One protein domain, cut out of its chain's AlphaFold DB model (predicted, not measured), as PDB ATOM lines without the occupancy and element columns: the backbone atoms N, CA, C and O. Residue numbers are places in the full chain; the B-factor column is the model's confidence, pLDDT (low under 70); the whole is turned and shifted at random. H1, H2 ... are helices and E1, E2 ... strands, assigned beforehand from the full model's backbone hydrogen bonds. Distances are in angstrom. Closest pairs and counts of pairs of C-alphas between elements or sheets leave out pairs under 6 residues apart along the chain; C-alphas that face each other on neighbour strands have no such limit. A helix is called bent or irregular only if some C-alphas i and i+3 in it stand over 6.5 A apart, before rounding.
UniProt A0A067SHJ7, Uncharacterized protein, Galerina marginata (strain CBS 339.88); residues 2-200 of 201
ATOM      1  N   ARG A   2     -10.190  -4.052 -36.467       80.88
ATOM      2  CA  ARG A   2      -9.663  -2.953 -35.621       80.88
ATOM      3  C   ARG A   2     -10.153  -2.901 -34.161       80.88
ATOM      4  O   ARG A   2      -9.381  -2.559 -33.278       80.88
ATOM      5  N   SER A   3     -11.414  -3.244 -33.874       83.31
ATOM      6  CA  SER A   3     -11.912  -3.295 -32.484       83.31
ATOM      7  C   SER A   3     -11.180  -4.333 -31.627       83.31
ATOM      8  O   SER A   3     -10.887  -4.058 -30.470       83.31
ATOM      9  N   LEU A   4     -10.877  -5.505 -32.197       86.81
ATOM     10  CA  LEU A   4     -10.168  -6.584 -31.512       86.81
ATOM     11  C   LEU A   4      -8.704  -6.200 -31.272       86.81
ATOM     12  O   LEU A   4      -8.217  -6.337 -30.155       86.81
ATOM     13  N   GLU A   5      -8.043  -5.649 -32.291       90.31
ATOM     14  CA  GLU A   5      -6.668  -5.141 -32.199       90.31
ATOM     15  C   GLU A   5      -6.532  -4.093 -31.091       90.31
ATOM     16  O   GLU A   5      -5.677  -4.216 -30.220       90.31
ATOM     17  N   MET A   6      -7.428  -3.099 -31.071       87.75
ATOM     18  CA  MET A   6      -7.432  -2.059 -30.040       87.75
ATOM     19  C   MET A   6      -7.702  -2.624 -28.647       87.75
ATOM     20  O   MET A   6      -7.049  -2.209 -27.698       87.75
ATOM     21  N   THR A   7      -8.640  -3.567 -28.509       88.06
ATOM     22  CA  THR A   7      -8.903  -4.251 -27.234       88.06
ATOM     23  C   THR A   7      -7.654  -4.949 -26.701       88.06
ATOM     24  O   THR A   7      -7.318  -4.785 -25.528       88.06
ATOM     25  N   ILE A   8      -6.958  -5.699 -27.557       89.94
ATOM     26  CA  ILE A   8      -5.748  -6.432 -27.179       89.94
ATOM     27  C   ILE A   8      -4.626  -5.457 -26.826       89.94
ATOM     28  O   ILE A   8      -4.029  -5.558 -25.758       89.94
ATOM     29  N   ALA A   9      -4.369  -4.481 -27.697       91.06
ATOM     30  CA  ALA A   9      -3.308  -3.508 -27.495       91.06
ATOM     31  C   ALA A   9      -3.534  -2.671 -26.228       91.06
ATOM     32  O   ALA A   9      -2.591  -2.456 -25.481       91.06
ATOM     33  N   GLU A  10      -4.765  -2.236 -25.938       89.00
ATOM     34  CA  GLU A  10      -5.078  -1.474 -24.721       89.00
ATOM     35  C   GLU A  10      -4.962  -2.318 -23.444       89.00
ATOM     36  O   GLU A  10      -4.417  -1.836 -22.444       89.00
ATOM     37  N   GLY A  11      -5.438  -3.566 -23.484       86.69
ATOM     38  CA  GLY A  11      -5.425  -4.483 -22.343       86.69
ATOM     39  C   GLY A  11      -4.046  -4.999 -21.960       86.69
ATOM     40  O   GLY A  11      -3.755  -5.142 -20.778       86.69
ATOM     41  N   PHE A  12      -3.203  -5.259 -22.959       88.75
ATOM     42  CA  PHE A  12      -1.936  -5.978 -22.792       88.75
ATOM     43  C   PHE A  12      -0.719  -5.150 -23.215       88.75
ATOM     44  O   PHE A  12       0.369  -5.692 -23.389       88.75
ATOM     45  N   TYR A  13      -0.878  -3.826 -23.335       89.50
ATOM     46  CA  TYR A  13       0.200  -2.896 -23.687       89.50
ATOM     47  C   TYR A  13       1.467  -3.113 -22.847       89.50
ATOM     48  O   TYR A  13       2.574  -3.162 -23.381       89.50
ATOM     49  N   ASP A  14       1.317  -3.258 -21.529       86.94
ATOM     50  CA  ASP A  14       2.463  -3.419 -20.631       86.94
ATOM     51  C   ASP A  14       3.151  -4.773 -20.845       86.94
ATOM     52  O   ASP A  14       4.374  -4.843 -20.804       86.94
ATOM     53  N   SER A  15       2.401  -5.834 -21.160       86.94
ATOM     54  CA  SER A  15       2.964  -7.143 -21.513       86.94
ATOM     55  C   SER A  15       3.752  -7.078 -22.824       86.94
ATOM     56  O   SER A  15       4.863  -7.604 -22.908       86.94
ATOM     57  N   PHE A  16       3.222  -6.381 -23.832       87.19
ATOM     58  CA  PHE A  16       3.903  -6.193 -25.116       87.19
ATOM     59  C   PHE A  16       5.154  -5.318 -25.009       87.19
ATOM     60  O   PHE A  16       6.129  -5.569 -25.709       87.19
ATOM     61  N   THR A  17       5.155  -4.315 -24.129       82.81
ATOM     62  CA  THR A  17       6.300  -3.401 -23.975       82.81
ATOM     63  C   THR A  17       7.362  -3.910 -23.000       82.81
ATOM     64  O   THR A  17       8.545  -3.671 -23.217       82.81
ATOM     65  N   LYS A  18       6.992  -4.671 -21.960       76.19
ATOM     66  CA  LYS A  18       7.968  -5.316 -21.061       76.19
ATOM     67  C   LYS A  18       8.729  -6.449 -21.746       76.19
ATOM     68  O   LYS A  18       9.942  -6.525 -21.592       76.19
ATOM     69  N   SER A  19       8.040  -7.266 -22.546       58.44
ATOM     70  CA  SER A  19       8.674  -8.331 -23.345       58.44
ATOM     71  C   SER A  19       9.655  -7.806 -24.398       58.44
ATOM     72  O   SER A  19      10.534  -8.540 -24.832       58.44
ATOM     73  N   SER A  20       9.537  -6.536 -24.796       56.12
ATOM     74  CA  SER A  20      10.454  -5.888 -25.740       56.12
ATOM     75  C   SER A  20      11.559  -5.060 -25.068       56.12
ATOM     76  O   SER A  20      12.567  -4.785 -25.712       56.12
ATOM     77  N   ALA A  21      11.409  -4.677 -23.793       52.44
ATOM     78  CA  ALA A  21      12.370  -3.836 -23.066       52.44
ATOM     79  C   ALA A  21      13.372  -4.620 -22.197       52.44
ATOM     80  O   ALA A  21      14.460  -4.115 -21.922       52.44
ATOM     81  N   ALA A  22      13.028  -5.834 -21.763       44.25
ATOM     82  CA  ALA A  22      13.912  -6.706 -20.999       44.25
ATOM     83  C   ALA A  22      14.161  -7.990 -21.797       44.25
ATOM     84  O   ALA A  22      13.214  -8.695 -22.140       44.25
ATOM     85  N   ASN A  23      15.428  -8.345 -22.020       48.03
ATOM     86  CA  ASN A  23      15.874  -9.632 -22.586       48.03
ATOM     87  C   ASN A  23      15.398 -10.880 -21.794       48.03
ATOM     88  O   ASN A  23      15.861 -11.989 -22.045       48.03
ATOM     89  N   GLU A  24      14.488 -10.727 -20.831       43.34
ATOM     90  CA  GLU A  24      14.040 -11.757 -19.897       43.34
ATOM     91  C   GLU A  24      12.858 -12.583 -20.421       43.34
ATOM     92  O   GLU A  24      12.643 -13.695 -19.949       43.34
ATOM     93  N   THR A  25      12.110 -12.119 -21.432       50.31
ATOM     94  CA  THR A  25      11.052 -12.936 -22.055       50.31
ATOM     95  C   THR A  25      10.962 -12.705 -23.563       50.31
ATOM     96  O   THR A  25      10.174 -11.898 -24.043       50.31
ATOM     97  N   ASN A  26      11.718 -13.497 -24.337       59.78
ATOM     98  CA  ASN A  26      11.556 -13.668 -25.791       59.78
ATOM     99  C   ASN A  26      10.213 -14.362 -26.126       59.78
ATOM    100  O   ASN A  26      10.176 -15.414 -26.771       59.78
ATOM    101  N   ARG A  27       9.085 -13.825 -25.649       71.94
ATOM    102  CA  ARG A  27       7.760 -14.384 -25.917       71.94
ATOM    103  C   ARG A  27       7.412 -14.138 -27.379       71.94
ATOM    104  O   ARG A  27       7.017 -13.044 -27.772       71.94
ATOM    105  N   LYS A  28       7.553 -15.191 -28.181       74.06
ATOM    106  CA  LYS A  28       7.247 -15.164 -29.616       74.06
ATOM    107  C   LYS A  28       5.754 -15.345 -29.879       74.06
ATOM    108  O   LYS A  28       5.215 -14.697 -30.769       74.06
ATOM    109  N   MET A  29       5.082 -16.169 -29.078       85.88
ATOM    110  CA  MET A  29       3.674 -16.510 -29.266       85.88
ATOM    111  C   MET A  29       2.782 -15.841 -28.226       85.88
ATOM    112  O   MET A  29       3.057 -15.907 -27.030       85.88
ATOM    113  N   TRP A  30       1.683 -15.257 -28.704       90.81
ATOM    114  CA  TRP A  30       0.640 -14.672 -27.872       90.81
ATOM    115  C   TRP A  30      -0.696 -15.331 -28.179       90.81
ATOM    116  O   TRP A  30      -1.170 -15.284 -29.319       90.81
ATOM    117  N   VAL A  31      -1.306 -15.934 -27.163       91.50
ATOM    118  CA  VAL A  31      -2.617 -16.573 -27.269       91.50
ATOM    119  C   VAL A  31      -3.542 -15.979 -26.220       91.50
ATOM    120  O   VAL A  31      -3.207 -15.951 -25.038       91.50
ATOM    121  N   PHE A  32      -4.718 -15.533 -26.650       91.31
ATOM    122  CA  PHE A  32      -5.738 -14.988 -25.764       91.31
ATOM    123  C   PHE A  32      -7.014 -15.807 -25.815       91.31
ATOM    124  O   PHE A  32      -7.444 -16.223 -26.889       91.31
ATOM    125  N   ASP A  33      -7.649 -15.962 -24.662       90.56
ATOM    126  CA  ASP A  33      -9.021 -16.440 -24.547       90.56
ATOM    127  C   ASP A  33      -9.964 -15.253 -24.343       90.56
ATOM    128  O   ASP A  33      -9.677 -14.329 -23.577       90.56
ATOM    129  N   VAL A  34     -11.115 -15.306 -25.007       89.38
ATOM    130  CA  VAL A  34     -12.234 -14.384 -24.821       89.38
ATOM    131  C   VAL A  34     -13.496 -15.204 -24.632       89.38
ATOM    132  O   VAL A  34     -13.887 -15.970 -25.515       89.38
ATOM    133  N   THR A  35     -14.167 -15.021 -23.499       88.56
ATOM    134  CA  THR A  35     -15.453 -15.671 -23.251       88.56
ATOM    135  C   THR A  35     -16.586 -14.767 -23.703       88.56
ATOM    136  O   THR A  35     -16.782 -13.681 -23.171       88.56
ATOM    137  N   ILE A  36     -17.363 -15.230 -24.667       88.81
ATOM    138  CA  ILE A  36     -18.624 -14.630 -25.080       88.81
ATOM    139  C   ILE A  36     -19.753 -15.294 -24.297       88.81
ATOM    140  O   ILE A  36     -19.752 -16.509 -24.097       88.81
ATOM    141  N   PHE A  37     -20.720 -14.501 -23.855       87.44
ATOM    142  CA  PHE A  37     -21.902 -14.980 -23.146       87.44
ATOM    143  C   PHE A  37     -23.118 -14.126 -23.502       87.44
ATOM    144  O   PHE A  37     -22.975 -13.002 -23.995       87.44
ATOM    145  N   LEU A  38     -24.315 -14.657 -23.252       89.56
ATOM    146  CA  LEU A  38     -25.548 -13.886 -23.345       89.56
ATOM    147  C   LEU A  38     -25.839 -13.203 -22.009       89.56
ATOM    148  O   LEU A  38     -25.860 -13.841 -20.960       89.56
ATOM    149  N   SER A  39     -26.098 -11.901 -22.059       86.56
ATOM    150  CA  SER A  39     -26.626 -11.124 -20.939       86.56
ATOM    151  C   SER A  39     -28.059 -10.712 -21.245       86.56
ATOM    152  O   SER A  39     -28.308 -10.271 -22.369       86.56
ATOM    153  N   PRO A  40     -28.994 -10.766 -20.282       89.00
ATOM    154  CA  PRO A  40     -30.357 -10.310 -20.513       89.00
ATOM    155  C   PRO A  40     -30.376  -8.843 -20.952       89.00
ATOM    156  O   PRO A  40     -29.681  -7.998 -20.382       89.00
ATOM    157  N   ILE A  41     -31.207  -8.532 -21.950       88.00
ATOM    158  CA  ILE A  41     -31.370  -7.155 -22.445       88.00
ATOM    159  C   ILE A  41     -32.101  -6.297 -21.409       88.00
ATOM    160  O   ILE A  41     -31.762  -5.128 -21.198       88.00
ATOM    161  N   LYS A  42     -33.116  -6.871 -20.755       86.75
ATOM    162  CA  LYS A  42     -33.854  -6.188 -19.696       86.75
ATOM    163  C   LYS A  42     -33.075  -6.281 -18.390       86.75
ATOM    164  O   LYS A  42     -32.853  -7.366 -17.857       86.75
ATOM    165  N   LYS A  43     -32.700  -5.118 -17.852       81.69
ATOM    166  CA  LYS A  43     -31.917  -5.007 -16.611       81.69
ATOM    167  C   LYS A  43     -32.603  -5.653 -15.406       81.69
ATOM    168  O   LYS A  43     -31.917  -6.169 -14.536       81.69
ATOM    169  N   GLU A  44     -33.935  -5.668 -15.386       82.69
ATOM    170  CA  GLU A  44     -34.739  -6.301 -14.333       82.69
ATOM    171  C   GLU A  44     -34.476  -7.811 -14.182       82.69
ATOM    172  O   GLU A  44     -34.694  -8.360 -13.108       82.69
ATOM    173  N   TYR A  45     -33.970  -8.483 -15.226       81.31
ATOM    174  CA  TYR A  45     -33.617  -9.907 -15.171       81.31
ATOM    175  C   TYR A  45     -32.174 -10.152 -14.728       81.31
ATOM    176  O   TYR A  45     -31.834 -11.270 -14.354       81.31
ATOM    177  N   LEU A  46     -31.321  -9.126 -14.745       80.12
ATOM    178  CA  LEU A  46     -29.895  -9.293 -14.495       80.12
ATOM    179  C   LEU A  46     -29.594  -9.608 -13.026       80.12
ATOM    180  O   LEU A  46     -28.854 -10.545 -12.748       80.12
ATOM    181  N   GLU A  47     -30.158  -8.839 -12.095       78.19
ATOM    182  CA  GLU A  47     -29.901  -9.030 -10.661       78.19
ATOM    183  C   GLU A  47     -30.464 -10.348 -10.122       78.19
ATOM    184  O   GLU A  47     -29.723 -11.050  -9.431       78.19
ATOM    185  N   PRO A  48     -31.689 -10.775 -10.499       78.00
ATOM    186  CA  PRO A  48     -32.154 -12.116 -10.186       78.00
ATOM    187  C   PRO A  48     -31.169 -13.181 -10.656       78.00
ATOM    188  O   PRO A  48     -30.753 -13.978  -9.837       78.00
ATOM    189  N   LEU A  49     -30.716 -13.156 -11.916       75.56
ATOM    190  CA  LEU A  49     -29.833 -14.192 -12.478       75.56
ATOM    191  C   LEU A  49     -28.445 -14.283 -11.829       75.56
ATOM    192  O   LEU A  49     -27.792 -15.317 -11.937       75.56
ATOM    193  N   LYS A  50     -27.986 -13.224 -11.160       74.31
ATOM    194  CA  LYS A  50     -26.724 -13.232 -10.408       74.31
ATOM    195  C   LYS A  50     -26.874 -13.779  -8.987       74.31
ATOM    196  O   LYS A  50     -25.862 -14.039  -8.341       74.31
ATOM    197  N   SER A  51     -28.101 -13.904  -8.482       72.44
ATOM    198  CA  SER A  51     -28.340 -14.279  -7.091       72.44
ATOM    199  C   SER A  51     -28.101 -15.779  -6.866       72.44
ATOM    200  O   SER A  51     -28.691 -16.597  -7.573       72.44
ATOM    201  N   PRO A  52     -27.309 -16.184  -5.856       65.81
ATOM    202  CA  PRO A  52     -27.181 -17.593  -5.468       65.81
ATOM    203  C   PRO A  52     -28.525 -18.227  -5.073       65.81
ATOM    204  O   PRO A  52     -28.694 -19.436  -5.224       65.81
ATOM    205  N   ASP A  53     -29.501 -17.408  -4.667       65.69
ATOM    206  CA  ASP A  53     -30.852 -17.821  -4.272       65.69
ATOM    207  C   ASP A  53     -31.859 -17.818  -5.436       65.69
ATOM    208  O   ASP A  53     -33.073 -17.752  -5.212       65.69
ATOM    209  N   VAL A  54     -31.393 -17.861  -6.694       63.31
ATOM    210  CA  VAL A  54     -32.269 -17.996  -7.870       63.31
ATOM    211  C   VAL A  54     -33.213 -19.181  -7.682       63.31
ATOM    212  O   VAL A  54     -32.839 -20.351  -7.788       63.31
ATOM    213  N   ARG A  55     -34.485 -18.866  -7.426       56.59
ATOM    214  CA  ARG A  55     -35.580 -19.835  -7.486       56.59
ATOM    215  C   ARG A  55     -35.741 -20.261  -8.944       56.59
ATOM    216  O   ARG A  55     -35.705 -19.402  -9.824       56.59
ATOM    217  N   GLN A  56     -35.969 -21.551  -9.194       53.47
ATOM    218  CA  GLN A  56     -36.189 -22.111 -10.543       53.47
ATOM    219  C   GLN A  56     -37.140 -21.256 -11.404       53.47
ATOM    220  O   GLN A  56     -36.833 -20.992 -12.558       53.47
ATOM    221  N   GLY A  57     -38.180 -20.658 -10.811       55.00
ATOM    222  CA  GLY A  57     -39.122 -19.778 -11.519       55.00
ATOM    223  C   GLY A  57     -38.544 -18.498 -12.150       55.00
ATOM    224  O   GLY A  57     -39.187 -17.909 -13.019       55.00
ATOM    225  N   ALA A  58     -37.354 -18.030 -11.749       58.88
ATOM    226  CA  ALA A  58     -36.661 -16.945 -12.452       58.88
ATOM    227  C   ALA A  58     -35.954 -17.444 -13.725       58.88
ATOM    228  O   ALA A  58     -35.799 -16.670 -14.665       58.88
ATOM    229  N   LEU A  59     -35.577 -18.728 -13.775       64.62
ATOM    230  CA  LEU A  59     -35.047 -19.385 -14.971       64.62
ATOM    231  C   LEU A  59     -36.161 -19.699 -15.973       64.62
ATOM    232  O   LEU A  59     -35.930 -19.596 -17.169       64.62
ATOM    233  N   ASP A  60     -37.378 -19.978 -15.512       71.00
ATOM    234  CA  ASP A  60     -38.479 -20.408 -16.389       71.00
ATOM    235  C   ASP A  60     -39.051 -19.284 -17.271       71.00
ATOM    236  O   ASP A  60     -39.771 -19.535 -18.239       71.00
ATOM    237  N   LYS A  61     -38.730 -18.018 -16.976       79.44
ATOM    238  CA  LYS A  61     -39.193 -16.892 -17.795       79.44
ATOM    239  C   LYS A  61     -38.456 -16.860 -19.144       79.44
ATOM    240  O   LYS A  61     -37.219 -16.916 -19.162       79.44
ATOM    241  N   PRO A  62     -39.176 -16.696 -20.270       84.88
ATOM    242  CA  PRO A  62     -38.556 -16.387 -21.553       84.88
ATOM    243  C   PRO A  62     -37.774 -15.076 -21.464       84.88
ATOM    244  O   PRO A  62     -38.289 -14.062 -20.984       84.88
ATOM    245  N   MET A  63     -36.520 -15.094 -21.908       88.69
ATOM    246  CA  MET A  63     -35.634 -13.933 -21.874       88.69
ATOM    247  C   MET A  63     -34.828 -13.867 -23.157       88.69
ATOM    248  O   MET A  63     -34.273 -14.874 -23.585       88.69
ATOM    249  N   ASP A  64     -34.705 -12.665 -23.710       91.69
ATOM    250  CA  ASP A  64     -33.771 -12.393 -24.793       91.69
ATOM    251  C   ASP A  64     -32.488 -11.777 -24.239       91.69
ATOM    252  O   ASP A  64     -32.500 -10.893 -23.370       91.69
ATOM    253  N   GLY A  65     -31.377 -12.253 -24.782       90.81
ATOM    254  CA  GLY A  65     -30.034 -11.845 -24.439       90.81
ATOM    255  C   GLY A  65     -29.330 -11.118 -25.577       90.81
ATOM    256  O   GLY A  65     -29.606 -11.318 -26.764       90.81
ATOM    257  N   GLU A  66     -28.382 -10.275 -25.189       89.88
ATOM    258  CA  GLU A  66     -27.360  -9.721 -26.065       89.88
ATOM    259  C   GLU A  66     -26.009 -10.393 -25.808       89.88
ATOM    260  O   GLU A  66     -25.694 -10.769 -24.679       89.88
ATOM    261  N   LEU A  67     -25.193 -10.514 -26.855       88.94
ATOM    262  CA  LEU A  67     -23.832 -11.027 -26.734       88.94
ATOM    263  C   LEU A  67     -22.929  -9.978 -26.082       88.94
ATOM    264  O   LEU A  67     -22.817  -8.854 -26.578       88.94
ATOM    265  N   LEU A  68     -22.239 -10.377 -25.020       86.56
ATOM    266  CA  LEU A  68     -21.187  -9.603 -24.367       86.56
ATOM    267  C   LEU A  68     -19.911 -10.436 -24.265       86.56
ATOM    268  O   LEU A  68     -19.950 -11.668 -24.270       86.56
ATOM    269  N   ALA A  69     -18.774  -9.757 -24.162       86.38
ATOM    270  CA  ALA A  69     -17.494 -10.371 -23.878       86.38
ATOM    271  C   ALA A  69     -17.150 -10.244 -22.392       86.38
ATOM    272  O   ALA A  69     -17.353  -9.224 -21.737       86.38
ATOM    273  N   SER A  70     -16.565 -11.299 -21.857       83.06
ATOM    274  CA  SER A  70     -15.963 -11.347 -20.536       83.06
ATOM    275  C   SER A  70     -14.635 -12.085 -20.606       83.06
ATOM    276  O   SER A  70     -14.308 -12.739 -21.597       83.06
ATOM    277  N   ASN A  71     -13.882 -11.976 -19.514       77.38
ATOM    278  CA  ASN A  71     -12.717 -12.806 -19.249       77.38
ATOM    279  C   ASN A  71     -11.699 -12.830 -20.401       77.38
ATOM    280  O   ASN A  71     -11.338 -13.888 -20.908       77.38
ATOM    281  N   PHE A  72     -11.272 -11.641 -20.831       85.81
ATOM    282  CA  PHE A  72     -10.200 -11.503 -21.807       85.81
ATOM    283  C   PHE A  72      -8.868 -11.795 -21.113       85.81
ATOM    284  O   PHE A  72      -8.406 -10.982 -20.313       85.81
ATOM    285  N   MET A  73      -8.262 -12.942 -21.407       86.94
ATOM    286  CA  MET A  73      -7.094 -13.440 -20.678       86.94
ATOM    287  C   MET A  73      -5.956 -13.833 -21.608       86.94
ATOM    288  O   MET A  73      -6.184 -14.485 -22.622       86.94
ATOM    289  N   ASP A  74      -4.727 -13.495 -21.214       88.00
ATOM    290  CA  ASP A  74      -3.511 -14.079 -21.782       88.00
ATOM    291  C   ASP A  74      -3.361 -15.522 -21.277       88.00
ATOM    292  O   ASP A  74      -3.347 -15.776 -20.070       88.00
ATOM    293  N   ILE A  75      -3.287 -16.468 -22.208       87.94
ATOM    294  CA  ILE A  75      -3.117 -17.900 -21.943       87.94
ATOM    295  C   ILE A  75      -1.861 -18.454 -22.622       87.94
ATOM    296  O   ILE A  75      -1.734 -19.669 -22.765       87.94
ATOM    297  N   SER A  76      -0.936 -17.585 -23.032       86.38
ATOM    298  CA  SER A  76       0.248 -17.949 -23.819       86.38
ATOM    299  C   SER A  76       1.120 -19.015 -23.148       86.38
ATOM    300  O   SER A  76       1.691 -19.852 -23.842       86.38
ATOM    301  N   ASP A  77       1.177 -19.027 -21.811       82.75
ATOM    302  CA  ASP A  77       1.992 -19.978 -21.038       82.75
ATOM    303  C   ASP A  77       1.247 -21.268 -20.657       82.75
ATOM    304  O   ASP A  77       1.820 -22.167 -20.041       82.75
ATOM    305  N   ARG A  78      -0.050 -21.385 -20.977       78.06
ATOM    306  CA  ARG A  78      -0.820 -22.585 -20.626       78.06
ATOM    307  C   ARG A  78      -0.510 -23.688 -21.638       78.06
ATOM    308  O   ARG A  78      -0.759 -23.547 -22.832       78.06
ATOM    309  N   ALA A  79       0.046 -24.796 -21.154       51.69
ATOM    310  CA  ALA A  79       0.424 -25.930 -21.989       51.69
ATOM    311  C   ALA A  79      -0.802 -26.547 -22.696       51.69
ATOM    312  O   ALA A  79      -1.826 -26.779 -22.054       51.69
ATOM    313  N   LYS A  80      -0.628 -26.901 -23.982       65.12
ATOM    314  CA  LYS A  80      -1.542 -27.651 -24.883       65.12
ATOM    315  C   LYS A  80      -2.485 -26.826 -25.773       65.12
ATOM    316  O   LYS A  80      -3.704 -26.952 -25.688       65.12
ATOM    317  N   PHE A  81      -1.933 -26.099 -26.750       69.25
ATOM    318  CA  PHE A  81      -2.727 -25.556 -27.862       69.25
ATOM    319  C   PHE A  81      -2.088 -25.828 -29.228       69.25
ATOM    320  O   PHE A  81      -1.614 -24.904 -29.882       69.25
ATOM    321  N   ILE A  82      -2.096 -27.092 -29.669       74.88
ATOM    322  CA  ILE A  82      -1.552 -27.490 -30.983       74.88
ATOM    323  C   ILE A  82      -2.202 -26.666 -32.109       74.88
ATOM    324  O   ILE A  82      -1.493 -26.067 -32.915       74.88
ATOM    325  N   ASP A  83      -3.530 -26.521 -32.096       81.44
ATOM    326  CA  ASP A  83      -4.247 -25.750 -33.124       81.44
ATOM    327  C   ASP A  83      -3.865 -24.264 -33.121       81.44
ATOM    328  O   ASP A  83      -3.680 -23.656 -34.174       81.44
ATOM    329  N   ALA A  84      -3.717 -23.664 -31.934       85.12
ATOM    330  CA  ALA A  84      -3.343 -22.255 -31.829       85.12
ATOM    331  C   ALA A  84      -1.899 -22.030 -32.276       85.12
ATOM    332  O   ALA A  84      -1.630 -21.022 -32.918       85.12
ATOM    333  N   LEU A  85      -0.999 -22.971 -31.981       87.06
ATOM    334  CA  LEU A  85       0.392 -22.914 -32.409       87.06
ATOM    335  C   LEU A  85       0.504 -22.959 -33.934       87.06
ATOM    336  O   LEU A  85       1.195 -22.128 -34.513       87.06
ATOM    337  N   LEU A  86      -0.208 -23.880 -34.591       90.06
ATOM    338  CA  LEU A  86      -0.201 -23.993 -36.054       90.06
ATOM    339  C   LEU A  86      -0.765 -22.733 -36.727       90.06
ATOM    340  O   LEU A  86      -0.175 -22.215 -37.676       90.06
ATOM    341  N   ILE A  87      -1.883 -22.207 -36.213       92.44
ATOM    342  CA  ILE A  87      -2.485 -20.961 -36.711       92.44
ATOM    343  C   ILE A  87      -1.539 -19.778 -36.483       92.44
ATOM    344  O   ILE A  87      -1.351 -18.959 -37.384       92.44
ATOM    345  N   TRP A  88      -0.934 -19.694 -35.296       93.38
ATOM    346  CA  TRP A  88       0.015 -18.643 -34.949       93.38
ATOM    347  C   TRP A  88       1.241 -18.679 -35.861       93.38
ATOM    348  O   TRP A  88       1.590 -17.643 -36.420       93.38
ATOM    349  N   GLN A  89       1.849 -19.853 -36.058       92.56
ATOM    350  CA  GLN A  89       3.047 -20.019 -36.879       92.56
ATOM    351  C   GLN A  89       2.772 -19.589 -38.318       92.56
ATOM    352  O   GLN A  89       3.457 -18.715 -38.836       92.56
ATOM    353  N   LYS A  90       1.693 -20.099 -38.925       94.31
ATOM    354  CA  LYS A  90       1.292 -19.712 -40.286       94.31
ATOM    355  C   LYS A  90       1.067 -18.204 -40.413       94.31
ATOM    356  O   LYS A  90       1.416 -17.600 -41.428       94.31
ATOM    357  N   HIS A  91       0.460 -17.589 -39.398       94.62
ATOM    358  CA  HIS A  91       0.243 -16.144 -39.377       94.62
ATOM    359  C   HIS A  91       1.559 -15.373 -39.242       94.62
ATOM    360  O   HIS A  91       1.773 -14.403 -39.967       94.62
ATOM    361  N   ARG A  92       2.464 -15.825 -38.367       94.38
ATOM    362  CA  ARG A  92       3.789 -15.232 -38.185       94.38
ATOM    363  C   ARG A  92       4.619 -15.308 -39.465       94.38
ATOM    364  O   ARG A  92       5.111 -14.270 -39.903       94.38
ATOM    365  N   ASP A  93       4.668 -16.471 -40.106       94.38
ATOM    366  CA  ASP A  93       5.376 -16.678 -41.374       94.38
ATOM    367  C   ASP A  93       4.853 -15.723 -42.460       94.38
ATOM    368  O   ASP A  93       5.627 -15.126 -43.208       94.38
ATOM    369  N   SER A  94       3.532 -15.501 -42.507       95.12
ATOM    370  CA  SER A  94       2.928 -14.539 -43.436       95.12
ATOM    371  C   SER A  94       3.271 -13.078 -43.126       95.12
ATOM    372  O   SER A  94       3.216 -12.252 -44.040       95.12
ATOM    373  N   LEU A  95       3.535 -12.710 -41.872       93.38
ATOM    374  CA  LEU A  95       3.997 -11.360 -41.533       93.38
ATOM    375  C   LEU A  95       5.466 -11.188 -41.919       93.38
ATOM    376  O   LEU A  95       5.831 -10.164 -42.498       93.38
ATOM    377  N   ASP A  96       6.282 -12.211 -41.668       92.31
ATOM    378  CA  ASP A  96       7.697 -12.223 -42.032       92.31
ATOM    379  C   ASP A  96       7.887 -12.130 -43.549       92.31
ATOM    380  O   ASP A  96       8.685 -11.314 -44.016       92.31
ATOM    381  N   SER A  97       7.076 -12.850 -44.333       95.12
ATOM    382  CA  SER A  97       7.102 -12.779 -45.802       95.12
ATOM    383  C   SER A  97       6.703 -11.405 -46.359       95.12
ATOM    384  O   SER A  97       7.006 -11.094 -47.508       95.12
ATOM    385  N   ARG A  98       6.010 -10.577 -45.566       94.00
ATOM    386  CA  ARG A  98       5.608  -9.201 -45.912       94.00
ATOM    387  C   ARG A  98       6.536  -8.143 -45.313       94.00
ATOM    388  O   ARG A  98       6.211  -6.962 -45.359       94.00
ATOM    389  N   ASN A  99       7.666  -8.559 -44.737       91.06
ATOM    390  CA  ASN A  99       8.615  -7.696 -44.035       91.06
ATOM    391  C   ASN A  99       8.003  -6.927 -42.842       91.06
ATOM    392  O   ASN A  99       8.440  -5.833 -42.501       91.06
ATOM    393  N   LEU A 100       6.993  -7.502 -42.181       89.50
ATOM    394  CA  LEU A 100       6.328  -6.931 -41.002       89.50
ATOM    395  C   LEU A 100       6.870  -7.547 -39.705       89.50
ATOM    396  O   LEU A 100       6.106  -7.947 -38.823       89.50
ATOM    397  N   LYS A 101       8.199  -7.634 -39.592       85.19
ATOM    398  CA  LYS A 101       8.873  -8.382 -38.520       85.19
ATOM    399  C   LYS A 101       8.583  -7.824 -37.125       85.19
ATOM    400  O   LYS A 101       8.423  -8.606 -36.189       85.19
ATOM    401  N   ASP A 102       8.421  -6.508 -37.025       87.12
ATOM    402  CA  ASP A 102       8.155  -5.792 -35.770       87.12
ATOM    403  C   ASP A 102       6.688  -5.866 -35.324       87.12
ATOM    404  O   ASP A 102       6.317  -5.343 -34.274       87.12
ATOM    405  N   SER A 103       5.818  -6.492 -36.123       91.19
ATOM    406  CA  SER A 103       4.423  -6.698 -35.740       91.19
ATOM    407  C   SER A 103       4.275  -7.917 -34.834       91.19
ATOM    408  O   SER A 103       4.907  -8.954 -35.038       91.19
ATOM    409  N   ILE A 104       3.379  -7.821 -33.854       92.00
ATOM    410  CA  ILE A 104       3.090  -8.916 -32.927       92.00
ATOM    411  C   ILE A 104       2.024  -9.818 -33.552       92.00
ATOM    412  O   ILE A 104       0.913  -9.367 -33.846       92.00
ATOM    413  N   ALA A 105       2.366 -11.095 -33.741       92.62
ATOM    414  CA  ALA A 105       1.441 -12.133 -34.185       92.62
ATOM    415  C   ALA A 105       0.691 -12.716 -32.982       92.62
ATOM    416  O   ALA A 105       1.311 -13.180 -32.024       92.62
ATOM    417  N   ILE A 106      -0.638 -12.704 -33.050       92.94
ATOM    418  CA  ILE A 106      -1.525 -13.085 -31.950       92.94
ATOM    419  C   ILE A 106      -2.554 -14.099 -32.437       92.94
ATOM    420  O   ILE A 106      -3.031 -14.007 -33.565       92.94
ATOM    421  N   VAL A 107      -2.950 -15.027 -31.571       93.75
ATOM    422  CA  VAL A 107      -4.129 -15.874 -31.770       93.75
ATOM    423  C   VAL A 107      -5.156 -15.584 -30.686       93.75
ATOM    424  O   VAL A 107      -4.830 -15.551 -29.504       93.75
ATOM    425  N   VAL A 108      -6.408 -15.376 -31.082       92.94
ATOM    426  CA  VAL A 108      -7.523 -15.155 -30.158       92.94
ATOM    427  C   VAL A 108      -8.524 -16.287 -30.298       92.94
ATOM    428  O   VAL A 108      -9.015 -16.563 -31.394       92.94
ATOM    429  N   LYS A 109      -8.842 -16.921 -29.177       92.38
ATOM    430  CA  LYS A 109      -9.844 -17.968 -29.051       92.38
ATOM    431  C   LYS A 109     -11.114 -17.383 -28.463       92.38
ATOM    432  O   LYS A 109     -11.097 -16.800 -27.381       92.38
ATOM    433  N   PHE A 110     -12.225 -17.581 -29.152       91.19
ATOM    434  CA  PHE A 110     -13.540 -17.238 -28.642       91.19
ATOM    435  C   PHE A 110     -14.223 -18.484 -28.100       91.19
ATOM    436  O   PHE A 110     -14.323 -19.516 -28.774       91.19
ATOM    437  N   LYS A 111     -14.695 -18.362 -26.863       90.94
ATOM    438  CA  LYS A 111     -15.407 -19.406 -26.137       90.94
ATOM    439  C   LYS A 111     -16.834 -18.970 -25.864       90.94
ATOM    440  O   LYS A 111     -17.067 -17.805 -25.572       90.94
ATOM    441  N   TYR A 112     -17.766 -19.904 -25.927       89.69
ATOM    442  CA  TYR A 112     -19.154 -19.725 -25.524       89.69
ATOM    443  C   TYR A 112     -19.533 -20.903 -24.635       89.69
ATOM    444  O   TYR A 112     -19.324 -22.049 -25.033       89.69
ATOM    445  N   LEU A 113     -20.009 -20.631 -23.415       83.94
ATOM    446  CA  LEU A 113     -20.308 -21.662 -22.406       83.94
ATOM    447  C   LEU A 113     -19.161 -22.685 -22.241       83.94
ATOM    448  O   LEU A 113     -19.358 -23.892 -22.329       83.94
ATOM    449  N   GLY A 114     -17.924 -22.193 -22.109       81.06
ATOM    450  CA  GLY A 114     -16.723 -23.031 -21.958       81.06
ATOM    451  C   GLY A 114     -16.211 -23.691 -23.245       81.06
ATOM    452  O   GLY A 114     -15.044 -24.078 -23.305       81.06
ATOM    453  N   THR A 115     -17.017 -23.742 -24.308       87.56
ATOM    454  CA  THR A 115     -16.657 -24.392 -25.576       87.56
ATOM    455  C   THR A 115     -16.028 -23.395 -26.543       87.56
ATOM    456  O   THR A 115     -16.590 -22.335 -26.815       87.56
ATOM    457  N   GLN A 116     -14.856 -23.724 -27.089       89.62
ATOM    458  CA  GLN A 116     -14.239 -22.942 -28.160       89.62
ATOM    459  C   GLN A 116     -15.069 -23.083 -29.439       89.62
ATOM    460  O   GLN A 116     -15.218 -24.191 -29.946       89.62
ATOM    461  N   PHE A 117     -15.556 -21.971 -29.984       89.88
ATOM    462  CA  PHE A 117     -16.336 -21.980 -31.229       89.88
ATOM    463  C   PHE A 117     -15.628 -21.267 -32.384       89.88
ATOM    464  O   PHE A 117     -15.981 -21.471 -33.541       89.88
ATOM    465  N   TYR A 118     -14.633 -20.423 -32.091       91.31
ATOM    466  CA  TYR A 118     -13.915 -19.684 -33.123       91.31
ATOM    467  C   TYR A 118     -12.481 -19.364 -32.698       91.31
ATOM    468  O   TYR A 118     -12.221 -19.071 -31.531       91.31
ATOM    469  N   ILE A 119     -11.550 -19.401 -33.651       91.56
ATOM    470  CA  ILE A 119     -10.164 -18.955 -33.477       91.56
ATOM    471  C   ILE A 119      -9.855 -17.962 -34.592       91.56
ATOM    472  O   ILE A 119     -10.167 -18.222 -35.752       91.56
ATOM    473  N   VAL A 120      -9.211 -16.844 -34.259       92.81
ATOM    474  CA  VAL A 120      -8.771 -15.865 -35.254       92.81
ATOM    475  C   VAL A 120      -7.319 -15.440 -35.013       92.81
ATOM    476  O   VAL A 120      -6.966 -15.103 -33.879       92.81
ATOM    477  N   PRO A 121      -6.464 -15.435 -36.052       94.00
ATOM    478  CA  PRO A 121      -5.185 -14.748 -35.983       94.00
ATOM    479  C   PRO A 121      -5.393 -13.228 -36.045       94.00
ATOM    480  O   PRO A 121      -6.267 -12.725 -36.750       94.00
ATOM    481  N   CYS A 122      -4.585 -12.486 -35.303       93.12
ATOM    482  CA  CYS A 122      -4.624 -11.033 -35.223       93.12
ATOM    483  C   CYS A 122      -3.197 -10.476 -35.270       93.12
ATOM    484  O   CYS A 122      -2.243 -11.139 -34.860       93.12
ATOM    485  N   THR A 123      -3.052  -9.251 -35.769       93.31
ATOM    486  CA  THR A 123      -1.767  -8.552 -35.842       93.31
ATOM    487  C   THR A 123      -1.857  -7.257 -35.061       93.31
ATOM    488  O   THR A 123      -2.743  -6.447 -35.321       93.31
ATOM    489  N   ILE A 124      -0.911  -7.024 -34.156       93.38
ATOM    490  CA  ILE A 124      -0.728  -5.708 -33.540       93.38
ATOM    491  C   ILE A 124       0.498  -5.067 -34.169       93.38
ATOM    492  O   ILE A 124       1.620  -5.533 -33.978       93.38
ATOM    493  N   SER A 125       0.271  -4.014 -34.950       92.06
ATOM    494  CA  SER A 125       1.358  -3.256 -35.561       92.06
ATOM    495  C   SER A 125       1.987  -2.281 -34.554       92.06
ATOM    496  O   SER A 125       1.316  -1.849 -33.607       92.06
ATOM    497  N   PRO A 126       3.241  -1.851 -34.784       91.19
ATOM    498  CA  PRO A 126       3.874  -0.806 -33.979       91.19
ATOM    499  C   PRO A 126       3.044   0.483 -33.897       91.19
ATOM    500  O   PRO A 126       2.971   1.105 -32.839       91.19
ATOM    501  N   GLN A 127       2.345   0.849 -34.980       92.38
ATOM    502  CA  GLN A 127       1.469   2.023 -35.005       92.38
ATOM    503  C   GLN A 127       0.306   1.898 -34.012       92.38
ATOM    504  O   GLN A 127      -0.013   2.858 -33.317       92.38
ATOM    505  N   VAL A 128      -0.305   0.714 -33.894       91.94
ATOM    506  CA  VAL A 128      -1.388   0.486 -32.922       91.94
ATOM    507  C   VAL A 128      -0.870   0.644 -31.490       91.94
ATOM    508  O   VAL A 128      -1.541   1.256 -30.660       91.94
ATOM    509  N   LEU A 129       0.337   0.152 -31.192       91.56
ATOM    510  CA  LEU A 129       0.957   0.351 -29.877       91.56
ATOM    511  C   LEU A 129       1.271   1.829 -29.614       91.56
ATOM    512  O   LEU A 129       1.012   2.315 -28.512       91.56
ATOM    513  N   ALA A 130       1.768   2.562 -30.614       91.81
ATOM    514  CA  ALA A 130       2.019   3.997 -30.504       91.81
ATOM    515  C   ALA A 130       0.727   4.788 -30.221       91.81
ATOM    516  O   ALA A 130       0.699   5.625 -29.313       91.81
ATOM    517  N   ASP A 131      -0.365   4.464 -30.918       91.75
ATOM    518  CA  ASP A 131      -1.683   5.065 -30.692       91.75
ATOM    519  C   ASP A 131      -2.180   4.800 -29.259       91.75
ATOM    520  O   ASP A 131      -2.682   5.704 -28.582       91.75
ATOM    521  N   VAL A 132      -2.030   3.566 -28.761       90.44
ATOM    522  CA  VAL A 132      -2.404   3.203 -27.384       90.44
ATOM    523  C   VAL A 132      -1.546   3.944 -26.362       90.44
ATOM    524  O   VAL A 132      -2.095   4.481 -25.397       90.44
ATOM    525  N   LYS A 133      -0.230   4.040 -26.583       91.94
ATOM    526  CA  LYS A 133       0.687   4.811 -25.731       91.94
ATOM    527  C   LYS A 133       0.224   6.260 -25.609       91.94
ATOM    528  O   LYS A 133       0.078   6.765 -24.498       91.94
ATOM    529  N   MET A 134      -0.067   6.908 -26.736       92.06
ATOM    530  CA  MET A 134      -0.560   8.285 -26.767       92.06
ATOM    531  C   MET A 134      -1.876   8.435 -25.989       92.06
ATOM    532  O   MET A 134      -2.003   9.335 -25.159       92.06
ATOM    533  N   ARG A 135      -2.844   7.531 -26.191       89.00
ATOM    534  CA  ARG A 135      -4.129   7.556 -25.468       89.00
ATOM    535  C   ARG A 135      -3.962   7.369 -23.963       89.00
ATOM    536  O   ARG A 135      -4.622   8.070 -23.199       89.00
ATOM    537  N   ARG A 136      -3.088   6.451 -23.538       87.88
ATOM    538  CA  ARG A 136      -2.762   6.235 -22.120       87.88
ATOM    539  C   ARG A 136      -2.152   7.492 -21.500       87.88
ATOM    540  O   ARG A 136      -2.582   7.902 -20.425       87.88
ATOM    541  N   THR A 137      -1.225   8.148 -22.196       88.69
ATOM    542  CA  THR A 137      -0.632   9.420 -21.754       88.69
ATOM    543  C   THR A 137      -1.689  10.510 -21.587       88.69
ATOM    544  O   THR A 137      -1.748  11.151 -20.539       88.69
ATOM    545  N   LEU A 138      -2.572  10.687 -22.574       88.06
ATOM    546  CA  LEU A 138      -3.654  11.676 -22.511       88.06
ATOM    547  C   LEU A 138      -4.638  11.399 -21.366       88.06
ATOM    548  O   LEU A 138      -5.036  12.327 -20.664       88.06
ATOM    549  N   ALA A 139      -5.004  10.134 -21.137       86.25
ATOM    550  CA  ALA A 139      -5.871   9.750 -20.024       86.25
ATOM    551  C   ALA A 139      -5.225  10.060 -18.664       86.25
ATOM    552  O   ALA A 139      -5.888  10.611 -17.785       86.25
ATOM    553  N   LYS A 140      -3.919   9.791 -18.522       86.19
ATOM    554  CA  LYS A 140      -3.147  10.110 -17.314       86.19
ATOM    555  C   LYS A 140      -3.108  11.615 -17.041       86.19
ATOM    556  O   LYS A 140      -3.357  12.026 -15.911       86.19
ATOM    557  N   ILE A 141      -2.851  12.432 -18.067       87.69
ATOM    558  CA  ILE A 141      -2.872  13.904 -17.959       87.69
ATOM    559  C   ILE A 141      -4.261  14.388 -17.528       87.69
ATOM    560  O   ILE A 141      -4.381  15.221 -16.634       87.69
ATOM    561  N   ALA A 142      -5.317  13.818 -18.109       87.25
ATOM    562  CA  ALA A 142      -6.699  14.160 -17.792       87.25
ATOM    563  C   ALA A 142      -7.216  13.564 -16.465       87.25
ATOM    564  O   ALA A 142      -8.388  13.766 -16.150       87.25
ATOM    565  N   ARG A 143      -6.390  12.816 -15.711       81.75
ATOM    566  CA  ARG A 143      -6.781  12.062 -14.502       81.75
ATOM    567  C   ARG A 143      -8.026  11.186 -14.720       81.75
ATOM    568  O   ARG A 143      -8.917  11.136 -13.877       81.75
ATOM    569  N   ARG A 144      -8.106  10.527 -15.880       77.19
ATOM    570  CA  ARG A 144      -9.206   9.625 -16.245       77.19
ATOM    571  C   ARG A 144      -8.756   8.177 -16.197       77.19
ATOM    572  O   ARG A 144      -7.649   7.859 -16.635       77.19
ATOM    573  N   ASP A 145      -9.663   7.307 -15.769       70.81
ATOM    574  CA  ASP A 145      -9.459   5.867 -15.858       70.81
ATOM    575  C   ASP A 145      -9.288   5.437 -17.313       70.81
ATOM    576  O   ASP A 145     -10.021   5.861 -18.218       70.81
ATOM    577  N   PHE A 146      -8.306   4.569 -17.537       65.12
ATOM    578  CA  PHE A 146      -8.121   3.951 -18.835       65.12
ATOM    579  C   PHE A 146      -9.092   2.769 -18.964       65.12
ATOM    580  O   PHE A 146      -9.136   1.916 -18.076       65.12
ATOM    581  N   PRO A 147      -9.912   2.713 -20.026       63.03
ATOM    582  CA  PRO A 147     -10.954   1.704 -20.143       63.03
ATOM    583  C   PRO A 147     -10.372   0.286 -20.182       63.03
ATOM    584  O   PRO A 147      -9.325   0.043 -20.774       63.03
ATOM    585  N   GLY A 148     -11.100  -0.663 -19.588       66.50
ATOM    586  CA  GLY A 148     -10.738  -2.079 -19.624       66.50
ATOM    587  C   GLY A 148     -10.799  -2.690 -21.036       66.50
ATOM    588  O   GLY A 148     -11.504  -2.175 -21.914       66.50
ATOM    589  N   PRO A 149     -10.117  -3.831 -21.254       65.62
ATOM    590  CA  PRO A 149      -9.874  -4.399 -22.583       65.62
ATOM    591  C   PRO A 149     -11.150  -4.733 -23.356       65.62
ATOM    592  O   PRO A 149     -11.242  -4.480 -24.552       65.62
ATOM    593  N   VAL A 150     -12.181  -5.252 -22.695       72.38
ATOM    594  CA  VAL A 150     -13.388  -5.768 -23.368       72.38
ATOM    595  C   VAL A 150     -14.276  -4.692 -24.005       72.38
ATOM    596  O   VAL A 150     -15.119  -5.015 -24.841       72.38
ATOM    597  N   ARG A 151     -14.055  -3.402 -23.715       76.62
ATOM    598  CA  ARG A 151     -14.948  -2.310 -24.143       76.62
ATOM    599  C   ARG A 151     -15.187  -2.253 -25.657       76.62
ATOM    600  O   ARG A 151     -16.312  -1.982 -26.081       76.62
ATOM    601  N   TYR A 152     -14.155  -2.435 -26.487       80.12
ATOM    602  CA  TYR A 152     -14.349  -2.368 -27.944       80.12
ATOM    603  C   TYR A 152     -15.017  -3.613 -28.503       80.12
ATOM    604  O   TYR A 152     -15.765  -3.487 -29.474       80.12
ATOM    605  N   ILE A 153     -14.786  -4.778 -27.894       81.94
ATOM    606  CA  ILE A 153     -15.477  -6.010 -28.269       81.94
ATOM    607  C   ILE A 153     -16.951  -5.888 -27.917       81.94
ATOM    608  O   ILE A 153     -17.766  -6.047 -28.814       81.94
ATOM    609  N   ASP A 154     -17.308  -5.476 -26.701       83.38
ATOM    610  CA  ASP A 154     -18.714  -5.272 -26.324       83.38
ATOM    611  C   ASP A 154     -19.407  -4.266 -27.242       83.38
ATOM    612  O   ASP A 154     -20.511  -4.494 -27.735       83.38
ATOM    613  N   ARG A 155     -18.737  -3.146 -27.542       84.38
ATOM    614  CA  ARG A 155     -19.264  -2.151 -28.483       84.38
ATOM    615  C   ARG A 155     -19.459  -2.734 -29.881       84.38
ATOM    616  O   ARG A 155     -20.377  -2.313 -30.578       84.38
ATOM    617  N   TRP A 156     -18.578  -3.626 -30.319       85.06
ATOM    618  CA  TRP A 156     -18.688  -4.284 -31.616       85.06
ATOM    619  C   TRP A 156     -19.799  -5.340 -31.624       85.06
ATOM    620  O   TRP A 156     -20.632  -5.302 -32.524       85.06
ATOM    621  N   LEU A 157     -19.884  -6.189 -30.597       86.25
ATOM    622  CA  LEU A 157     -20.941  -7.191 -30.428       86.25
ATOM    623  C   LEU A 157     -22.327  -6.540 -30.417       86.25
ATOM    624  O   LEU A 157     -23.220  -6.967 -31.141       86.25
ATOM    625  N   ARG A 158     -22.482  -5.416 -29.707       85.69
ATOM    626  CA  ARG A 158     -23.733  -4.635 -29.679       85.69
ATOM    627  C   ARG A 158     -24.148  -4.047 -31.026       85.69
ATOM    628  O   ARG A 158     -25.306  -3.670 -31.188       85.69
ATOM    629  N   LYS A 159     -23.216  -3.921 -31.973       87.56
ATOM    630  CA  LYS A 159     -23.484  -3.437 -33.335       87.56
ATOM    631  C   LYS A 159     -23.830  -4.564 -34.306       87.56
ATOM    632  O   LYS A 159     -24.178  -4.253 -35.445       87.56
ATOM    633  N   LEU A 160     -23.712  -5.829 -33.896       86.88
ATOM    634  CA  LEU A 160     -24.095  -6.952 -34.740       86.88
ATOM    635  C   LEU A 160     -25.586  -6.873 -35.060       86.88
ATOM    636  O   LEU A 160     -26.417  -6.541 -34.206       86.88
ATOM    637  N   LYS A 161     -25.898  -7.158 -36.322       88.56
ATOM    638  CA  LYS A 161     -27.254  -7.153 -36.848       88.56
ATOM    639  C   LYS A 161     -27.650  -8.554 -37.295       88.56
ATOM    640  O   LYS A 161     -26.794  -9.314 -37.738       88.56
ATOM    641  N   ASP A 162     -28.929  -8.879 -37.159       87.12
ATOM    642  CA  ASP A 162     -29.513 -10.093 -37.720       87.12
ATOM    643  C   ASP A 162     -29.630 -10.001 -39.255       87.12
ATOM    644  O   ASP A 162     -29.312  -8.975 -39.869       87.12
ATOM    645  N   SER A 163     -30.121 -11.068 -39.892       88.06
ATOM    646  CA  SER A 163     -30.342 -11.112 -41.346       88.06
ATOM    647  C   SER A 163     -31.352 -10.074 -41.853       88.06
ATOM    648  O   SER A 163     -31.407  -9.808 -43.051       88.06
ATOM    649  N   LYS A 164     -32.133  -9.461 -40.956       89.12
ATOM    650  CA  LYS A 164     -33.118  -8.412 -41.247       89.12
ATOM    651  C   LYS A 164     -32.586  -7.011 -40.917       89.12
ATOM    652  O   LYS A 164     -33.340  -6.041 -40.974       89.12
ATOM    653  N   GLY A 165     -31.309  -6.881 -40.553       88.06
ATOM    654  CA  GLY A 165     -30.678  -5.606 -40.224       88.06
ATOM    655  C   GLY A 165     -31.055  -5.030 -38.851       88.06
ATOM    656  O   GLY A 165     -30.667  -3.892 -38.551       88.06
ATOM    657  N   LYS A 166     -31.784  -5.778 -38.015       88.56
ATOM    658  CA  LYS A 166     -32.126  -5.407 -36.632       88.56
ATOM    659  C   LYS A 166     -31.003  -5.815 -35.688       88.56
ATOM    660  O   LYS A 166     -30.139  -6.593 -36.062       88.56
ATOM    661  N   ARG A 167     -30.987  -5.286 -34.460       86.81
ATOM    662  CA  ARG A 167     -30.005  -5.691 -33.436       86.81
ATOM    663  C   ARG A 167     -30.054  -7.209 -33.249       86.81
ATOM    664  O   ARG A 167     -31.135  -7.750 -33.041       86.81
ATOM    665  N   ALA A 168     -28.896  -7.864 -33.298       87.31
ATOM    666  CA  ALA A 168     -28.800  -9.292 -33.038       87.31
ATOM    667  C   ALA A 168     -29.155  -9.578 -31.569       87.31
ATOM    668  O   ALA A 168     -28.489  -9.087 -30.653       87.31
ATOM    669  N   VAL A 169     -30.222 -10.346 -31.363       89.62
ATOM    670  CA  VAL A 169     -30.694 -10.822 -30.058       89.62
ATOM    671  C   VAL A 169     -30.917 -12.326 -30.145       89.62
ATOM    672  O   VAL A 169     -31.228 -12.840 -31.220       89.62
ATOM    673  N   CYS A 170     -30.732 -13.030 -29.034       90.44
ATOM    674  CA  CYS A 170     -30.919 -14.476 -28.968       90.44
ATOM    675  C   CYS A 170     -31.702 -14.839 -27.711       90.44
ATOM    676  O   CYS A 170     -31.415 -14.300 -26.642       90.44
ATOM    677  N   SER A 171     -32.665 -15.750 -27.823       91.19
ATOM    678  CA  SER A 171     -33.364 -16.264 -26.649       91.19
ATOM    679  C   SER A 171     -32.396 -17.056 -25.771       91.19
ATOM    680  O   SER A 171     -31.646 -17.901 -26.254       91.19
ATOM    681  N   MET A 172     -32.402 -16.757 -24.476       90.31
ATOM    682  CA  MET A 172     -31.508 -17.362 -23.496       90.31
ATOM    683  C   MET A 172     -32.059 -18.705 -23.029       90.31
ATOM    684  O   MET A 172     -33.158 -18.771 -22.465       90.31
ATOM    685  N   GLY A 173     -31.266 -19.758 -23.205       88.56
ATOM    686  CA  GLY A 173     -31.527 -21.071 -22.633       88.56
ATOM    687  C   GLY A 173     -31.070 -21.175 -21.177       88.56
ATOM    688  O   GLY A 173     -30.425 -20.281 -20.625       88.56
ATOM    689  N   ASP A 174     -31.367 -22.309 -20.549       85.19
ATOM    690  CA  ASP A 174     -31.058 -22.531 -19.129       85.19
ATOM    691  C   ASP A 174     -29.557 -22.501 -18.839       85.19
ATOM    692  O   ASP A 174     -29.135 -22.004 -17.795       85.19
ATOM    693  N   ARG A 175     -28.732 -22.963 -19.786       83.62
ATOM    694  CA  ARG A 175     -27.269 -22.891 -19.664       83.62
ATOM    695  C   ARG A 175     -26.751 -21.456 -19.689       83.62
ATOM    696  O   ARG A 175     -25.816 -21.151 -18.960       83.62
ATOM    697  N   ASP A 176     -27.369 -20.569 -20.468       86.69
ATOM    698  CA  ASP A 176     -26.977 -19.155 -20.532       86.69
ATOM    699  C   ASP A 176     -27.282 -18.450 -19.212       86.69
ATOM    700  O   ASP A 176     -26.456 -17.721 -18.659       86.69
ATOM    701  N   LYS A 177     -28.470 -18.729 -18.672       85.19
ATOM    702  CA  LYS A 177     -28.920 -18.217 -17.378       85.19
ATOM    703  C   LYS A 177     -28.057 -18.765 -16.234       85.19
ATOM    704  O   LYS A 177     -27.628 -18.000 -15.374       85.19
ATOM    705  N   GLY A 178     -27.740 -20.061 -16.258       79.81
ATOM    706  CA  GLY A 178     -26.853 -20.710 -15.288       79.81
ATOM    707  C   GLY A 178     -25.405 -20.216 -15.355       79.81
ATOM    708  O   GLY A 178     -24.757 -20.061 -14.321       79.81
ATOM    709  N   TRP A 179     -24.898 -19.896 -16.548       79.31
ATOM    710  CA  TRP A 179     -23.550 -19.352 -16.707       79.31
ATOM    711  C   TRP A 179     -23.397 -17.986 -16.031       79.31
ATOM    712  O   TRP A 179     -22.390 -17.749 -15.367       79.31
ATOM    713  N   LEU A 180     -24.401 -17.107 -16.136       75.62
ATOM    714  CA  LEU A 180     -24.401 -15.811 -15.442       75.62
ATOM    715  C   LEU A 180     -24.330 -15.970 -13.922       75.62
ATOM    716  O   LEU A 180     -23.628 -15.202 -13.263       75.62
ATOM    717  N   LEU A 181     -25.006 -16.985 -13.385       73.31
ATOM    718  CA  LEU A 181     -24.954 -17.320 -11.970       73.31
ATOM    719  C   LEU A 181     -23.553 -17.791 -11.555       73.31
ATOM    720  O   LEU A 181     -22.983 -17.259 -10.606       73.31
ATOM    721  N   VAL A 182     -22.965 -18.743 -12.288       72.00
ATOM    722  CA  VAL A 182     -21.593 -19.222 -12.022       72.00
ATOM    723  C   VAL A 182     -20.584 -18.081 -12.126       72.00
ATOM    724  O   VAL A 182     -19.702 -17.960 -11.280       72.00
ATOM    725  N   TRP A 183     -20.730 -17.212 -13.124       69.69
ATOM    726  CA  TRP A 183     -19.880 -16.038 -13.293       69.69
ATOM    727  C   TRP A 183     -20.026 -15.034 -12.141       69.69
ATOM    728  O   TRP A 183     -19.024 -14.489 -11.676       69.69
ATOM    729  N   ALA A 184     -21.252 -14.796 -11.663       64.81
ATOM    730  CA  ALA A 184     -21.518 -13.910 -10.532       64.81
ATOM    731  C   ALA A 184     -20.912 -14.456  -9.233       64.81
ATOM    732  O   ALA A 184     -20.244 -13.715  -8.513       64.81
ATOM    733  N   ILE A 185     -21.073 -15.758  -8.983       63.97
ATOM    734  CA  ILE A 185     -20.505 -16.448  -7.820       63.97
ATOM    735  C   ILE A 185     -18.973 -16.466  -7.897       63.97
ATOM    736  O   ILE A 185     -18.313 -16.105  -6.929       63.97
ATOM    737  N   GLY A 186     -18.397 -16.792  -9.059       58.03
ATOM    738  CA  GLY A 186     -16.946 -16.859  -9.270       58.03
ATOM    739  C   GLY A 186     -16.217 -15.511  -9.190       58.03
ATOM    740  O   GLY A 186     -15.002 -15.483  -9.030       58.03
ATOM    741  N   ARG A 187     -16.934 -14.380  -9.276       55.62
ATOM    742  CA  ARG A 187     -16.387 -13.050  -8.945       55.62
ATOM    743  C   ARG A 187     -16.438 -12.720  -7.450       55.62
ATOM    744  O   ARG A 187     -15.823 -11.735  -7.050       55.62
ATOM    745  N   GLY A 188     -17.169 -13.505  -6.656       41.56
ATOM    746  CA  GLY A 188     -17.343 -13.323  -5.217       41.56
ATOM    747  C   GLY A 188     -16.614 -14.346  -4.341       41.56
ATOM    748  O   GLY A 188     -16.291 -13.984  -3.219       41.56
ATOM    749  N   LEU A 189     -16.348 -15.574  -4.811       31.81
ATOM    750  CA  LEU A 189     -15.665 -16.657  -4.076       31.81
ATOM    751  C   LEU A 189     -15.292 -17.825  -5.015       31.81
ATOM    752  O   LEU A 189     -15.901 -17.991  -6.074       31.81
ATOM    753  N   ASP A 190     -14.321 -18.645  -4.592       36.31
ATOM    754  CA  ASP A 190     -13.949 -19.923  -5.219       36.31
ATOM    755  C   ASP A 190     -15.185 -20.749  -5.607       36.31
ATOM    756  O   ASP A 190     -16.104 -20.971  -4.813       36.31
ATOM    757  N   ILE A 191     -15.214 -21.192  -6.866       40.56
ATOM    758  CA  ILE A 191     -16.359 -21.864  -7.484       40.56
ATOM    759  C   ILE A 191     -16.708 -23.130  -6.691       40.56
ATOM    760  O   ILE A 191     -15.962 -24.109  -6.672       40.56
ATOM    761  N   ASN A 192     -17.894 -23.141  -6.081       37.19
ATOM    762  CA  ASN A 192     -18.443 -24.327  -5.440       37.19
ATOM    763  C   ASN A 192     -18.866 -25.328  -6.534       37.19
ATOM    764  O   ASN A 192     -19.830 -25.096  -7.268       37.19
ATOM    765  N   VAL A 193     -18.134 -26.441  -6.645       41.66
ATOM    766  CA  VAL A 193     -18.248 -27.502  -7.673       41.66
ATOM    767  C   VAL A 193     -19.691 -27.999  -7.892       41.66
ATOM    768  O   VAL A 193     -20.055 -28.433  -8.983       41.66
ATOM    769  N   LYS A 194     -20.564 -27.867  -6.886       38.22
ATOM    770  CA  LYS A 194     -21.989 -28.219  -6.982       38.22
ATOM    771  C   LYS A 194     -22.787 -27.353  -7.966       38.22
ATOM    772  O   LYS A 194     -23.727 -27.862  -8.570       38.22
ATOM    773  N   VAL A 195     -22.439 -26.074  -8.145       42.75
ATOM    774  CA  VAL A 195     -23.167 -25.170  -9.057       42.75
ATOM    775  C   VAL A 195     -22.769 -25.434 -10.510       42.75
ATOM    776  O   VAL A 195     -23.647 -25.521 -11.363       42.75
ATOM    777  N   ALA A 196     -21.480 -25.656 -10.782       40.94
ATOM    778  CA  ALA A 196     -20.988 -26.017 -12.116       40.94
ATOM    779  C   ALA A 196     -21.633 -27.324 -12.624       40.94
ATOM    780  O   ALA A 196     -22.239 -27.349 -13.697       40.94
ATOM    781  N   ASN A 197     -21.651 -28.365 -11.780       42.84
ATOM    782  CA  ASN A 197     -22.269 -29.653 -12.109       42.84
ATOM    783  C   ASN A 197     -23.787 -29.562 -12.340       42.84
ATOM    784  O   ASN A 197     -24.322 -30.304 -13.159       42.84
ATOM    785  N   ARG A 198     -24.493 -28.646 -11.660       45.50
ATOM    786  CA  ARG A 198     -25.948 -28.463 -11.828       45.50
ATOM    787  C   ARG A 198     -26.325 -27.927 -13.212       45.50
ATOM    788  O   ARG A 198     -27.420 -28.215 -13.684       45.50
ATOM    789  N   PHE A 199     -25.437 -27.167 -13.854       44.12
ATOM    790  CA  PHE A 199     -25.679 -26.571 -15.173       44.12
ATOM    791  C   PHE A 199     -24.888 -27.239 -16.307       44.12
ATOM    792  O   PHE A 199     -25.009 -26.816 -17.458       44.12
ATOM    793  N   GLY A 200     -24.116 -28.291 -16.006       42.62
ATOM    794  CA  GLY A 200     -23.263 -28.972 -16.981       42.62
ATOM    795  C   GLY A 200     -22.198 -28.047 -17.577       42.62
ATOM    796  O   GLY A 200     -21.981 -28.083 -18.789       42.62
TER     797      GLY A 200
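Overview. This is residues 2 to 200 of the 201 residues of an uncharacterized protein of Galerina marginata (strain CBS 339.88) (UniProt A0A067SHJ7). A long, strongly twisted sheet runs through the model, with helices H1a, H4 and H5 near one end and a second group, H2, H3, H7 and H8, at the other. H4 covers E3 and E4 on one face, H1a packs on the other, making three layers, and H6 lies over E2. The 199 printed residues hold eight named helices and four named strands in the order H1 E1 H2 H3 E2 H4 E3 E4 H5 H6 H7 H8; the mixed sheet runs E2 E1 E3 E4. The class is mixed, helices and strands; the whole is only just compact, close to loose, with a radius of gyration of the C-alphas of 19.3 A and spans of 58 by 42 by 41 A.

Arrangement. E1, residues 30 to 40, is antiparallel to E2, residues 64 to 74, with N 35 and O 70 within hydrogen-bond range at 3.0 A. E1 is parallel to E3, residues 104 to 112, with N 32 and O 107 at 2.9 A. E3 and E4, residues 115 to 124, form a hairpin with N 108 and O 120 at 2.9 A; E4 bends by 55 degrees at residue 118. H4, residues 82 to 96, has a height over the sheet of 8.4 A; its closest C-alphas to E3 are Arg 92 and Ala 105, 5.6 A. H1, residues 2 to 21, assigned as one helix by its hydrogen bonds, is bent: C-alphas 11 and 14 are 8.1 A apart. Its arms H1a, residues 2 to 11, and H1b, residues 14 to 21, are about perpendicular at 75 degrees. H6, residues 151 to 157, is on the same face as H1a and touches it, closest C-alphas Ser 3 and Tyr 152, 5.2 A. H5, residues 126 to 141, touches H1a with residues 128 to 132 alone, closest C-alphas Glu 10 and Val 132, 6.0 A. H7, residues 174 to 186, on the opposite face to H6, forms a helical hairpin with H8, residues 193 to 199, closest C-alphas Gly 178 and Phe 199, 6.0 A. H2, residues 43 to 50, only just irregular with C-alphas 44 and 47 6.7 A apart, touches H7, closest C-alphas Lys 50 and Leu 181, 4.7 A. H3, residues 56 to 59, touches H2 only at the corner, and only just, with 3 pairs of C-alphas within 8 A. Every O i to N i+4 pair is within hydrogen-bond range in H1a, H4, H5, H6, H7 and H8, against 3 of 4 in H1b and 2 of 4 in H2; H3 is too short for one.

Along the chain. E1 spans 32.2 A from C-alpha 30 at (0.640, -14.672, -27.872), E2 30.5 A, H5 22.8 A and H4 21.0 A. H1a begins at C-alpha 2, (-9.663, -2.953, -35.621), and H8 ends at C-alpha 199, (-25.679, -26.571, -15.173).

Size, cuts and confidence. The C-alphas of Gly 57 and Asn 99, the two farthest apart, are 59.0 A apart. The printed part has no cut. The link from H6 to H7 is long, 16 residues; its residues 170 to 171 pair antiparallel with residues 64 to 65 of E2. The mean pLDDT of the printed part is 79.9, with residues 19 to 26, 52 to 59, 79 to 81, 146 to 149 and 183 to 200 under 70.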